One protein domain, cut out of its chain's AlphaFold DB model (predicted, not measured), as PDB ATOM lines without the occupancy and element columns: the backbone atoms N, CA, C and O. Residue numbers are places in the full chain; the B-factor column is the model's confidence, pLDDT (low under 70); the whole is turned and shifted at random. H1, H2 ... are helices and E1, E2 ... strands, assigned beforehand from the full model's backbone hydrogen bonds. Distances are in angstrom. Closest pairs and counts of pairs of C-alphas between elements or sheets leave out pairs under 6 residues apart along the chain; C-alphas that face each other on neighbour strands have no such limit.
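This is residues 3 to 105 of the 110 residues of an uncharacterized protein of Motiliproteus sp. MSK22-1 (UniProt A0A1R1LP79). A twisted antiparallel sheet of five strands, in the order E4 - E2 - E1 - E3 - E5, has one helix, H1, packed over one face: two layers. Beyond edge strand E5 the last residues fold back, 103 to 104 pairing with 93 to 94. The 103 printed residues, with E1 E2 H1 E3 E4 E5 along the chain, are mixed in class, under half in named elements, and compact: radius of gyration of the C-alphas 12.9 A, spans 38 by 28 by 24 A.

E4, residues 70 to 78, measures 20.6 A between end C-alphas; E2, 20 to 27, 21.0 A; E1, 3 to 8, 16.6 A from C-alpha 3 at (167.778, 150.317, 174.148); E3, 55 to 61, 18.3 A; E5, 92 to 94, 7.0 A to C-alpha 94 at (155.891, 138.993, 174.470). H1, 30 to 41, measures 16.3 A.

Within hydrogen-bond range are N 22 and O 76 of E2 and E4, 2.9 A; N 6 and O 23 of hairpin E1 and E2, 2.8 A; N 57 and O 5 of E3 and E1, 2.8 A; N 93 and O 56 of E5 and E3, 2.8 A. H1 is on the sheet; C-alphas 33 and 27 are its closest to E2, 5.3 A. Every O i to N i+4 pair in H1 is within range. E2, H1 and E3 form a split strand-helix-strand unit, two same-way strands with E1 between, its crossover right-handed.

The farthest C-alphas, Glu 13 and Glu 65, are 39.6 A apart. The printed part has no cut. Links E1 to E2, H1 to E3 and E4 to E5 are long. Residues 13 to 18 and 78 to 85 have pLDDT under 70.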
ATOM      1  N   ILE A   3     168.742 149.680 173.267       96.25
ATOM      2  CA  ILE A   3     167.778 150.317 174.148       96.25
ATOM      3  C   ILE A   3     166.449 149.600 173.941       96.25
ATOM      4  O   ILE A   3     165.961 149.481 172.814       96.25
ATOM      5  N   TYR A   4     165.866 149.140 175.040       95.75
ATOM      6  CA  TYR A   4     164.586 148.458 175.075       95.75
ATOM      7  C   TYR A   4     163.592 149.260 175.911       95.75
ATOM      8  O   TYR A   4     163.942 149.738 176.992       95.75
ATOM      9  N   SER A   5     162.357 149.372 175.425       94.25
ATOM     10  CA  SER A   5     161.198 149.625 176.284       94.25
ATOM     11  C   SER A   5     160.716 148.276 176.814       94.25
ATOM     12  O   SER A   5     160.580 147.318 176.055       94.25
ATOM     13  N   VAL A   6     160.539 148.178 178.125       94.62
ATOM     14  CA  VAL A   6     160.132 146.959 178.820       94.62
ATOM     15  C   VAL A   6     158.864 147.258 179.595       94.62
ATOM     16  O   VAL A   6     158.832 148.191 180.396       94.62
ATOM     17  N   LEU A   7     157.831 146.464 179.355       92.06
ATOM     18  CA  LEU A   7     156.475 146.739 179.785       92.06
ATOM     19  C   LEU A   7     155.942 145.612 180.662       92.06
ATOM     20  O   LEU A   7     155.960 144.446 180.262       92.06
ATOM     21  N   ARG A   8     155.417 145.990 181.826       90.94
ATOM     22  CA  ARG A   8     154.512 145.158 182.609       90.94
ATOM     23  C   ARG A   8     153.073 145.604 182.386       90.94
ATOM     24  O   ARG A   8     152.782 146.780 182.613       90.94
ATOM     25  N   TYR A   9     152.184 144.687 182.026       88.12
ATOM     26  CA  TYR A   9     150.759 144.982 181.953       88.12
ATOM     27  C   TYR A   9     150.188 145.294 183.341       88.12
ATOM     28  O   TYR A   9     150.583 144.732 184.368       88.12
ATOM     29  N   GLY A  10     149.306 146.283 183.380       86.56
ATOM     30  CA  GLY A  10     148.484 146.608 184.531       86.56
ATOM     31  C   GLY A  10     147.239 145.729 184.613       86.56
ATOM     32  O   GLY A  10     147.068 144.762 183.874       86.56
ATOM     33  N   ASN A  11     146.348 146.107 185.520       81.50
ATOM     34  CA  ASN A  11     145.006 145.556 185.672       81.50
ATOM     35  C   ASN A  11     143.919 146.655 185.573       81.50
ATOM     36  O   ASN A  11     142.835 146.492 186.122       81.50
ATOM     37  N   ASP A  12     144.219 147.787 184.926       70.25
ATOM     38  CA  ASP A  12     143.341 148.961 184.757       70.25
ATOM     39  C   ASP A  12     142.748 149.534 186.070       70.25
ATOM     40  O   ASP A  12     141.730 150.226 186.062       70.25
ATOM     41  N   GLU A  13     143.398 149.273 187.208       69.25
ATOM     42  CA  GLU A  13     143.057 149.843 188.521       69.25
ATOM     43  C   GLU A  13     143.903 151.103 188.811       69.25
ATOM     44  O   GLU A  13     144.859 151.419 188.101       69.25
ATOM     45  N   GLU A  14     143.599 151.854 189.872       61.03
ATOM     46  CA  GLU A  14     144.499 152.924 190.326       61.03
ATOM     47  C   GLU A  14     145.676 152.363 191.147       61.03
ATOM     48  O   GLU A  14     145.506 151.523 192.031       61.03
ATOM     49  N   GLY A  15     146.887 152.884 190.915       59.69
ATOM     50  CA  GLY A  15     148.075 152.570 191.718       59.69
ATOM     51  C   GLY A  15     149.024 151.529 191.096       59.69
ATOM     52  O   GLY A  15     148.963 151.274 189.895       59.69
ATOM     53  N   PRO A  16     149.965 150.962 191.879       50.69
ATOM     54  CA  PRO A  16     151.027 150.073 191.379       50.69
ATOM     55  C   PRO A  16     150.522 148.691 190.920       50.69
ATOM     56  O   PRO A  16     151.146 148.073 190.054       50.69
ATOM     57  N   ASP A  17     149.371 148.264 191.447       62.28
ATOM     58  CA  ASP A  17     148.555 147.129 190.986       62.28
ATOM     59  C   ASP A  17     147.747 147.455 189.711       62.28
ATOM     60  O   ASP A  17     147.023 146.614 189.185       62.28
ATOM     61  N   GLY A  18     147.812 148.702 189.260       69.56
ATOM     62  CA  GLY A  18     146.772 149.319 188.466       69.56
ATOM     63  C   GLY A  18     147.111 149.497 187.001       69.56
ATOM     64  O   GLY A  18     146.621 148.766 186.153       69.56
ATOM     65  N   TYR A  19     147.977 150.448 186.696       80.44
ATOM     66  CA  TYR A  19     148.315 150.795 185.318       80.44
ATOM     67  C   TYR A  19     149.506 149.999 184.786       80.44
ATOM     68  O   TYR A  19     150.251 149.370 185.546       80.44
ATOM     69  N   ASP A  20     149.722 150.059 183.475       86.56
ATOM     70  CA  ASP A  20     150.930 149.500 182.891       86.56
ATOM     71  C   ASP A  20     152.171 150.203 183.450       86.56
ATOM     72  O   ASP A  20     152.170 151.402 183.758       86.56
ATOM     73  N   THR A  21     153.247 149.439 183.604       88.38
ATOM     74  CA  THR A  21     154.524 149.951 184.097       88.38
ATOM     75  C   THR A  21     155.590 149.788 183.035       88.38
ATOM     76  O   THR A  21     155.866 148.675 182.594       88.38
ATOM     77  N   GLU A  22     156.218 150.895 182.659       91.12
ATOM     78  CA  GLU A  22     157.251 150.934 181.633       91.12
ATOM     79  C   GLU A  22     158.630 151.241 182.231       91.12
ATOM     80  O   GLU A  22     158.789 152.064 183.142       91.12
ATOM     81  N   PHE A  23     159.641 150.579 181.678       94.00
ATOM     82  CA  PHE A  23     161.052 150.770 181.973       94.00
ATOM     83  C   PHE A  23     161.817 150.971 180.669       94.00
ATOM     84  O   PHE A  23     161.540 150.315 179.669       94.00
ATOM     85  N   ILE A  24     162.837 151.826 180.696       95.62
ATOM     86  CA  ILE A  24     163.805 151.944 179.606       95.62
ATOM     87  C   ILE A  24     165.097 151.284 180.057       95.62
ATOM     88  O   ILE A  24     165.689 151.682 181.063       95.62
ATOM     89  N   VAL A  25     165.542 150.278 179.313       97.56
ATOM     90  CA  VAL A  25     166.677 149.434 179.683       97.56
ATOM     91  C   VAL A  25     167.709 149.423 178.565       97.56
ATOM     92  O   VAL A  25     167.385 149.214 177.401       97.56
ATOM     93  N   LEU A  26     168.973 149.618 178.925       97.88
ATOM     94  CA  LEU A  26     170.102 149.322 178.054       97.88
ATOM     95  C   LEU A  26     170.518 147.872 178.292       97.88
ATOM     96  O   LEU A  26     170.862 147.527 179.420       97.88
ATOM     97  N   ALA A  27     170.516 147.030 177.264       97.56
ATOM     98  CA  ALA A  27     170.876 145.620 177.404       97.56
ATOM     99  C   ALA A  27     171.461 145.028 176.115       97.56
ATOM    100  O   ALA A  27     171.436 145.646 175.049       97.56
ATOM    101  N   SER A  28     172.008 143.816 176.210       96.31
ATOM    102  CA  SER A  28     172.530 143.076 175.052       96.31
ATOM    103  C   SER A  28     171.477 142.204 174.367       96.31
ATOM    104  O   SER A  28     171.677 141.800 173.224       96.31
ATOM    105  N   SER A  29     170.374 141.894 175.049       96.44
ATOM    106  CA  SER A  29     169.310 141.035 174.533       96.44
ATOM    107  C   SER A  29     167.963 141.347 175.190       96.44
ATOM    108  O   SER A  29     167.910 141.971 176.251       96.44
ATOM    109  N   VAL A  30     166.879 140.849 174.583       96.69
ATOM    110  CA  VAL A  30     165.511 140.894 175.138       96.69
ATOM    111  C   VAL A  30     165.462 140.274 176.535       96.69
ATOM    112  O   VAL A  30     164.896 140.855 177.457       96.69
ATOM    113  N   LYS A  31     166.117 139.119 176.708       96.94
ATOM    114  CA  LYS A  31     166.183 138.422 177.993       96.94
ATOM    115  C   LYS A  31     166.893 139.263 179.051       96.94
ATOM    116  O   LYS A  31     166.368 139.425 180.146       96.94
ATOM    117  N   ASP A  32     168.046 139.837 178.713       97.25
ATOM    118  CA  ASP A  32     168.797 140.674 179.652       97.25
ATOM    119  C   ASP A  32     168.019 141.942 180.033       97.25
ATOM    120  O   ASP A  32     168.113 142.404 181.170       97.25
ATOM    121  N   ALA A  33     167.256 142.514 179.094       97.62
ATOM    122  CA  ALA A  33     166.406 143.670 179.360       97.62
ATOM    123  C   ALA A  33     165.289 143.326 180.358       97.62
ATOM    124  O   ALA A  33     165.101 144.033 181.351       97.62
ATOM    125  N   ALA A  34     164.605 142.205 180.126       97.12
ATOM    126  CA  ALA A  34     163.564 141.697 181.008       97.12
ATOM    127  C   ALA A  34     164.098 141.356 182.403       97.12
ATOM    128  O   ALA A  34     163.503 141.753 183.395       97.12
ATOM    129  N   GLU A  35     165.264 140.711 182.507       96.62
ATOM    130  CA  GLU A  35     165.873 140.393 183.804       96.62
ATOM    131  C   GLU A  35     166.179 141.640 184.646       96.62
ATOM    132  O   GLU A  35     166.133 141.578 185.877       96.62
ATOM    133  N   VAL A  36     166.529 142.766 184.013       97.25
ATOM    134  CA  VAL A  36     166.719 144.042 184.719       97.25
ATOM    135  C   VAL A  36     165.380 144.568 185.234       97.25
ATOM    136  O   VAL A  36     165.295 144.916 186.410       97.25
ATOM    137  N   ALA A  37     164.342 144.592 184.395       95.44
ATOM    138  CA  ALA A  37     163.019 145.080 184.786       95.44
ATOM    139  C   ALA A  37     162.353 144.189 185.849       95.44
ATOM    140  O   ALA A  37     161.862 144.697 186.853       95.44
ATOM    141  N   ASP A  38     162.409 142.864 185.695       95.31
ATOM    142  CA  ASP A  38     161.864 141.891 186.648       95.31
ATOM    143  C   ASP A  38     162.492 142.060 188.036       95.31
ATOM    144  O   ASP A  38     161.796 142.041 189.050       95.31
ATOM    145  N   LYS A  39     163.810 142.298 188.108       94.94
ATOM    146  CA  LYS A  39     164.492 142.580 189.384       94.94
ATOM    147  C   LYS A  39     163.971 143.841 190.062       94.94
ATOM    148  O   LYS A  39     163.958 143.888 191.289       94.94
ATOM    149  N   GLU A  40     163.577 144.855 189.297       93.12
ATOM    150  CA  GLU A  40     162.944 146.052 189.852       93.12
ATOM    151  C   GLU A  40     161.505 145.770 190.282       93.12
ATOM    152  O   GLU A  40     161.138 146.108 191.404       93.12
ATOM    153  N   LEU A  41     160.716 145.081 189.453       90.50
ATOM    154  CA  LEU A  41     159.332 144.706 189.756       90.50
ATOM    155  C   LEU A  41     159.219 143.850 191.023       90.50
ATOM    156  O   LEU A  41     158.328 144.076 191.837       90.50
ATOM    157  N   LEU A  42     160.162 142.935 191.257       91.12
ATOM    158  CA  LEU A  42     160.214 142.111 192.470       91.12
ATOM    159  C   LEU A  42     160.400 142.921 193.764       91.12
ATOM    160  O   LEU A  42     160.064 142.429 194.842       91.12
ATOM    161  N   LYS A  43     160.910 144.158 193.693       88.81
ATOM    162  CA  LYS A  43     161.004 145.053 194.863       88.81
ATOM    163  C   LYS A  43     159.646 145.633 195.256       88.81
ATOM    164  O   LYS A  43     159.496 146.112 196.379       88.81
ATOM    165  N   TYR A  44     158.672 145.572 194.350       82.62
ATOM    166  CA  TYR A  44     157.316 146.077 194.517       82.62
ATOM    167  C   TYR A  44     156.319 144.920 194.354       82.62
ATOM    168  O   TYR A  44     155.606 144.859 193.352       82.62
ATOM    169  N   PRO A  45     156.273 143.967 195.305       71.44
ATOM    170  CA  PRO A  45     155.335 142.859 195.230       71.44
ATOM    171  C   PRO A  45     153.901 143.396 195.250       71.44
ATOM    172  O   PRO A  45     153.495 144.111 196.167       71.44
ATOM    173  N   ASN A  46     153.154 143.026 194.218       78.25
ATOM    174  CA  ASN A  46     151.795 143.464 193.942       78.25
ATOM    175  C   ASN A  46     150.841 142.265 194.055       78.25
ATOM    176  O   ASN A  46     151.267 141.114 193.930       78.25
ATOM    177  N   LYS A  47     149.563 142.512 194.351       76.94
ATOM    178  CA  LYS A  47     148.575 141.434 194.550       76.94
ATOM    179  C   LYS A  47     147.807 141.095 193.281       76.94
ATOM    180  O   LYS A  47     147.331 139.968 193.170       76.94
ATOM    181  N   LEU A  48     147.638 142.065 192.387       81.94
ATOM    182  CA  LEU A  48     146.741 141.952 191.235       81.94
ATOM    183  C   LEU A  48     147.487 141.817 189.907       81.94
ATOM    184  O   LEU A  48     146.905 141.361 188.931       81.94
ATOM    185  N   VAL A  49     148.772 142.165 189.880       84.81
ATOM    186  CA  VAL A  49     149.611 142.141 188.678       84.81
ATOM    187  C   VAL A  49     150.861 141.307 188.899       84.81
ATOM    188  O   VAL A  49     151.341 141.135 190.025       84.81
ATOM    189  N   ALA A  50     151.403 140.796 187.800       85.81
ATOM    190  CA  ALA A  50     152.626 140.023 187.813       85.81
ATOM    191  C   ALA A  50     153.826 140.851 188.306       85.81
ATOM    192  O   ALA A  50     153.908 142.064 188.123       85.81
ATOM    193  N   SER A  51     154.807 140.186 188.917       90.12
ATOM    194  CA  SER A  51     156.103 140.802 189.252       90.12
ATOM    195  C   SER A  51     157.155 140.567 188.160       90.12
ATOM    196  O   SER A  51     158.348 140.534 188.453       90.12
ATOM    197  N   PHE A  52     156.713 140.375 186.915       92.81
ATOM    198  CA  PHE A  52     157.561 140.211 185.738       92.81
ATOM    199  C   PHE A  52     156.981 141.007 184.567       92.81
ATOM    200  O   PHE A  52     155.777 141.228 184.534       92.81
ATOM    201  N   CYS A  53     157.811 141.433 183.618       93.50
ATOM    202  CA  CYS A  53     157.345 142.137 182.423       93.50
ATOM    203  C   CYS A  53     156.829 141.174 181.342       93.50
ATOM    204  O   CYS A  53     157.487 140.179 181.024       93.50
ATOM    205  N   GLU A  54     155.704 141.484 180.717       93.44
ATOM    206  CA  GLU A  54     155.092 140.670 179.668       93.44
ATOM    207  C   GLU A  54     155.581 141.043 178.269       93.44
ATOM    208  O   GLU A  54     155.582 140.181 177.393       93.44
ATOM    209  N   ALA A  55     156.021 142.286 178.045       92.69
ATOM    210  CA  ALA A  55     156.424 142.751 176.721       92.69
ATOM    211  C   ALA A  55     157.749 143.521 176.719       92.69
ATOM    212  O   ALA A  55     158.100 144.224 177.666       92.69
ATOM    213  N   VAL A  56     158.493 143.382 175.624       94.69
ATOM    214  CA  VAL A  56     159.753 144.087 175.368       94.69
ATOM    215  C   VAL A  56     159.750 144.582 173.929       94.69
ATOM    216  O   VAL A  56     159.434 143.827 173.014       94.69
ATOM    217  N   THR A  57     160.168 145.823 173.725       93.75
ATOM    218  CA  THR A  57     160.247 146.471 172.416       93.75
ATOM    219  C   THR A  57     161.646 147.029 172.204       93.75
ATOM    220  O   THR A  57     162.157 147.771 173.044       93.75
ATOM    221  N   LEU A  58     162.279 146.697 171.078       94.69
ATOM    222  CA  LEU A  58     163.547 147.304 170.676       94.69
ATOM    223  C   LEU A  58     163.276 148.719 170.152       94.69
ATOM    224  O   LEU A  58     162.662 148.881 169.101       94.69
ATOM    225  N   VAL A  59     163.753 149.738 170.873       92.38
ATOM    226  CA  VAL A  59     163.523 151.150 170.514       92.38
ATOM    227  C   VAL A  59     164.718 151.790 169.807       92.38
ATOM    228  O   VAL A  59     164.566 152.818 169.152       92.38
ATOM    229  N   GLY A  60     165.911 151.196 169.906       93.06
ATOM    230  CA  GLY A  60     167.076 151.662 169.161       93.06
ATOM    231  C   GLY A  60     168.404 151.103 169.654       93.06
ATOM    232  O   GLY A  60     168.466 150.264 170.552       93.06
ATOM    233  N   ASP A  61     169.483 151.615 169.072       94.94
ATOM    234  CA  ASP A  61     170.854 151.249 169.420       94.94
ATOM    235  C   ASP A  61     171.503 152.288 170.332       94.94
ATOM    236  O   ASP A  61     171.216 153.484 170.272       94.94
ATOM    237  N   SER A  62     172.435 151.830 171.165       92.75
ATOM    238  CA  SER A  62     173.250 152.692 172.010       92.75
ATOM    239  C   SER A  62     174.723 152.602 171.636       92.75
ATOM    240  O   SER A  62     175.283 151.509 171.524       92.75
ATOM    241  N   TYR A  63     175.366 153.768 171.565       90.69
ATOM    242  CA  TYR A  63     176.819 153.924 171.445       90.69
ATOM    243  C   TYR A  63     177.541 153.909 172.803       90.69
ATOM    244  O   TYR A  63     178.700 154.300 172.897       90.69
ATOM    245  N   SER A  64     176.852 153.509 173.873       87.31
ATOM    246  CA  SER A  64     177.438 153.402 175.207       87.31
ATOM    247  C   SER A  64     178.556 152.354 175.259       87.31
ATOM    248  O   SER A  64     178.426 151.271 174.692       87.31
ATOM    249  N   GLU A  65     179.611 152.647 176.022       89.25
ATOM    250  CA  GLU A  65     180.677 151.692 176.372       89.25
ATOM    251  C   GLU A  65     180.281 150.750 177.525       89.25
ATOM    252  O   GLU A  65     181.095 149.960 178.012       89.25
ATOM    253  N   ALA A  66     179.034 150.829 178.000       88.12
ATOM    254  CA  ALA A  66     178.533 149.944 179.038       88.12
ATOM    255  C   ALA A  66     178.665 148.474 178.616       88.12
ATOM    256  O   ALA A  66     178.261 148.065 177.530       88.12
ATOM    257  N   THR A  67     179.214 147.664 179.520       89.12
ATOM    258  CA  THR A  67     179.379 146.212 179.342       89.12
ATOM    259  C   THR A  67     178.339 145.399 180.108       89.12
ATOM    260  O   THR A  67     178.266 144.184 179.947       89.12
ATOM    261  N   LYS A  68     177.518 146.060 180.934       94.62
ATOM    262  CA  LYS A  68     176.437 145.450 181.715       94.62
ATOM    263  C   LYS A  68     175.105 146.104 181.386       94.62
ATOM    264  O   LYS A  68     175.069 147.310 181.146       94.62
ATOM    265  N   SER A  69     174.038 145.313 181.417       97.06
ATOM    266  CA  SER A  69     172.679 145.825 181.272       97.06
ATOM    267  C   SER A  69     172.336 146.751 182.438       97.06
ATOM    268  O   SER A  69     172.667 146.448 183.588       97.06
ATOM    269  N   ILE A  70     171.695 147.882 182.146       95.94
ATOM    270  CA  ILE A  70     171.363 148.916 183.129       95.94
ATOM    271  C   ILE A  70     169.957 149.458 182.900       95.94
ATOM    272  O   ILE A  70     169.520 149.647 181.765       95.94
ATOM    273  N   LEU A  71     169.273 149.763 184.000       96.62
ATOM    274  CA  LEU A  71     168.049 150.548 183.968       96.62
ATOM    275  C   LEU A  71     168.408 152.006 183.662       96.62
ATOM    276  O   LEU A  71     169.157 152.627 184.415       96.62
ATOM    277  N   LEU A  72     167.891 152.542 182.558       95.00
ATOM    278  CA  LEU A  72     168.067 153.945 182.179       95.00
ATOM    279  C   LEU A  72     166.967 154.831 182.773       95.00
ATOM    280  O   LEU A  72     167.242 155.967 183.151       95.00
ATOM    281  N   SER A  73     165.730 154.330 182.836       94.25
ATOM    282  CA  SER A  73     164.572 155.052 183.375       94.25
ATOM    283  C   SER A  73     163.460 154.090 183.800       94.25
ATOM    284  O   SER A  73     163.355 152.994 183.253       94.25
ATOM    285  N   GLY A  74     162.608 154.520 184.732       89.50
ATOM    286  CA  GLY A  74     161.465 153.764 185.249       89.50
ATOM    287  C   GLY A  74     161.589 153.382 186.733       89.50
ATOM    288  O   GLY A  74     162.637 153.619 187.338       89.50
ATOM    289  N   PRO A  75     160.532 152.803 187.336       88.50
ATOM    290  CA  PRO A  75     159.229 152.534 186.721       88.50
ATOM    291  C   PRO A  75     158.451 153.824 186.420       88.50
ATOM    292  O   PRO A  75     158.349 154.706 187.272       88.50
ATOM    293  N   VAL A  76     157.886 153.926 185.214       86.25
ATOM    294  CA  VAL A  76     156.900 154.957 184.863       86.25
ATOM    295  C   VAL A  76     155.541 154.288 184.725       86.25
ATOM    296  O   VAL A  76     155.396 153.317 183.989       86.25
ATOM    297  N   ILE A  77     154.548 154.811 185.441       80.44
ATOM    298  CA  ILE A  77     153.150 154.411 185.279       80.44
ATOM    299  C   ILE A  77     152.617 155.069 184.007       80.44
ATOM    300  O   ILE A  77     152.662 156.295 183.886       80.44
ATOM    301  N   ASN A  78     152.117 154.269 183.071       69.06
ATOM    302  CA  ASN A  78     151.608 154.755 181.797       69.06
ATOM    303  C   ASN A  78     150.236 154.116 181.515       69.06
ATOM    304  O   ASN A  78     150.064 152.908 181.613       69.06
ATOM    305  N   SER A  79     149.241 154.948 181.204       63.47
ATOM    306  CA  SER A  79     147.868 154.526 180.896       63.47
ATOM    307  C   SER A  79     147.643 154.224 179.409       63.47
ATOM    308  O   SER A  79     146.515 153.959 179.006       63.47
ATOM    309  N   ASN A  80     148.687 154.314 178.575       56.91
ATOM    310  CA  ASN A  80     148.561 154.283 177.120       56.91
ATOM    311  C   ASN A  80     149.748 153.581 176.425       56.91
ATOM    312  O   ASN A  80     150.249 154.043 175.403       56.91
ATOM    313  N   THR A  81     150.243 152.475 176.989       57.44
ATOM    314  CA  THR A  81     151.478 151.819 176.505       57.44
ATOM    315  C   THR A  81     151.288 150.879 175.323       57.44
ATOM    316  O   THR A  81     152.275 150.350 174.807       57.44
ATOM    317  N   ARG A  82     150.049 150.638 174.872       54.72
ATOM    318  CA  ARG A  82     149.798 149.735 173.745       54.72
ATOM    319  C   ARG A  82     150.316 150.340 172.445       54.72
ATOM    320  O   ARG A  82     149.568 150.922 171.672       54.72
ATOM    321  N   PHE A  83     151.597 150.105 172.188       55.66
ATOM    322  CA  PHE A  83     152.176 150.018 170.854       55.66
ATOM    323  C   PHE A  83     152.079 151.288 169.989       55.66
ATOM    324  O   PHE A  83     152.225 151.211 168.772       55.66
ATOM    325  N   ASP A  84     151.919 152.470 170.592       55.78
ATOM    326  CA  ASP A  84     151.743 153.740 169.860       55.78
ATOM    327  C   ASP A  84     153.065 154.358 169.355       55.78
ATOM    328  O   ASP A  84     153.127 155.494 168.888       55.78
ATOM    329  N   PHE A  85     154.174 153.617 169.416       61.53
ATOM    330  CA  PHE A  85     155.478 154.117 168.970       61.53
ATOM    331  C   PHE A  85     155.695 154.012 167.453       61.53
ATOM    332  O   PHE A  85     156.776 154.349 166.974       61.53
ATOM    333  N   SER A  86     154.704 153.536 166.685       74.69
ATOM    334  CA  SER A  86     154.882 153.197 165.260       74.69
ATOM    335  C   SER A  86     156.080 152.258 165.021       74.69
ATOM    336  O   SER A  86     156.726 152.306 163.973       74.69
ATOM    337  N   ILE A  87     156.408 151.424 166.017       79.06
ATOM    338  CA  ILE A  87     157.513 150.467 165.945       79.06
ATOM    339  C   ILE A  87     157.011 149.203 165.233       79.06
ATOM    340  O   ILE A  87     155.952 148.689 165.597       79.06
ATOM    341  N   PRO A  88     157.749 148.688 164.232       86.38
ATOM    342  CA  PRO A  88     157.406 147.439 163.560       86.38
ATOM    343  C   PRO A  88     157.195 146.275 164.538       86.38
ATOM    344  O   PRO A  88     157.995 146.082 165.454       86.38
ATOM    345  N   MET A  89     156.154 145.460 164.321       85.31
ATOM    346  CA  MET A  89     155.803 144.362 165.239       85.31
ATOM    347  C   MET A  89     156.922 143.337 165.416       85.31
ATOM    348  O   MET A  89     157.136 142.848 166.522       85.31
ATOM    349  N   ASN A  90     157.726 143.112 164.379       88.75
ATOM    350  CA  ASN A  90     158.877 142.214 164.433       88.75
ATOM    351  C   ASN A  90     160.025 142.701 165.346       88.75
ATOM    352  O   ASN A  90     161.011 141.983 165.510       88.75
ATOM    353  N   LEU A  91     159.923 143.907 165.912       91.81
ATOM    354  CA  LEU A  91     160.823 144.455 166.932       91.81
ATOM    355  C   LEU A  91     160.203 144.420 168.335       91.81
ATOM    356  O   LEU A  91     160.666 145.116 169.243       91.81
ATOM    357  N   MET A  92     159.139 143.640 168.500       92.06
ATOM    358  CA  MET A  92     158.387 143.513 169.734       92.06
ATOM    359  C   MET A  92     158.269 142.041 170.103       92.06
ATOM    360  O   MET A  92     158.023 141.182 169.257       92.06
ATOM    361  N   TRP A  93     158.439 141.750 171.384       94.06
ATOM    362  CA  TRP A  93     158.367 140.406 171.933       94.06
ATOM    363  C   TRP A  93     157.410 140.386 173.113       94.06
ATOM    364  O   TRP A  93     157.351 141.346 173.882       94.06
ATOM    365  N   ARG A  94     156.706 139.267 173.285       93.69
ATOM    366  CA  ARG A  94     155.891 138.993 174.470       93.69
ATOM    367  C   ARG A  94     156.220 137.644 175.099       93.69
ATOM    368  O   ARG A  94     156.665 136.736 174.398       93.69
ATOM    369  N   ARG A  95     155.945 137.503 176.391       93.62
ATOM    370  CA  ARG A  95     155.905 136.221 177.106       93.62
ATOM    371  C   ARG A  95     154.689 136.192 178.029       93.62
ATOM    372  O   ARG A  95     154.341 137.208 178.622       93.62
ATOM    373  N   ASP A  96     154.091 135.015 178.186       90.25
ATOM    374  CA  ASP A  96     152.891 134.842 179.021       90.25
ATOM    375  C   ASP A  96     153.221 134.455 180.473       90.25
ATOM    376  O   ASP A  96     152.366 134.490 181.354       90.25
ATOM    377  N   THR A  97     154.467 134.052 180.740       92.19
ATOM    378  CA  THR A  97     154.946 133.677 182.078       92.19
ATOM    379  C   THR A  97     156.356 134.209 182.297       92.19
ATOM    380  O   THR A  97     157.082 134.433 181.329       92.19
ATOM    381  N   GLN A  98     156.768 134.372 183.558       89.88
ATOM    382  CA  GLN A  98     158.093 134.888 183.922       89.88
ATOM    383  C   GLN A  98     159.243 134.120 183.248       89.88
ATOM    384  O   GLN A  98     160.157 134.732 182.701       89.88
ATOM    385  N   ASP A  99     159.164 132.792 183.224       91.12
ATOM    386  CA  ASP A  99     160.176 131.918 182.611       91.12
ATOM    387  C   ASP A  99     159.771 131.433 181.206       91.12
ATOM    388  O   ASP A  99     160.355 130.490 180.668       91.12
ATOM    389  N   GLY A 100     158.740 132.048 180.621       89.94
ATOM    390  CA  GLY A 100     158.197 131.678 179.321       89.94
ATOM    391  C   GLY A 100     159.118 132.031 178.157       89.94
ATOM    392  O   GLY A 100     160.016 132.869 178.262       89.94
ATOM    393  N   GLU A 101     158.864 131.399 177.014       93.75
ATOM    394  CA  GLU A 101     159.547 131.748 175.772       93.75
ATOM    395  C   GLU A 101     159.111 133.129 175.266       93.75
ATOM    396  O   GLU A 101     157.942 133.507 175.360       93.75
ATOM    397  N   TRP A 102     160.065 133.869 174.696       94.31
ATOM    398  CA  TRP A 102     159.794 135.140 174.031       94.31
ATOM    399  C   TRP A 102     159.281 134.898 172.618       94.31
ATOM    400  O   TRP A 102     159.994 134.369 171.765       94.31
ATOM    401  N   ILE A 103     158.059 135.348 172.363       94.00
ATOM    402  CA  ILE A 103     157.389 135.247 171.072       94.00
ATOM    403  C   ILE A 103     157.459 136.613 170.396       94.00
ATOM    404  O   ILE A 103     157.000 137.605 170.960       94.00
ATOM    405  N   VAL A 104     158.031 136.663 169.191       92.69
ATOM    406  CA  VAL A 104     158.006 137.861 168.338       92.69
ATOM    407  C   VAL A 104     156.555 138.161 167.962       92.69
ATOM    408  O   VAL A 104     155.828 137.255 167.552       92.69
ATOM    409  N   LEU A 105     156.129 139.415 168.088       84.75
ATOM    410  CA  LEU A 105     154.835 139.840 167.571       84.75
ATOM    411  C   LEU A 105     154.907 139.914 166.040       84.75
ATOM    412  O   LEU A 105     155.802 140.531 165.471       84.75
TER     413      LEU A 105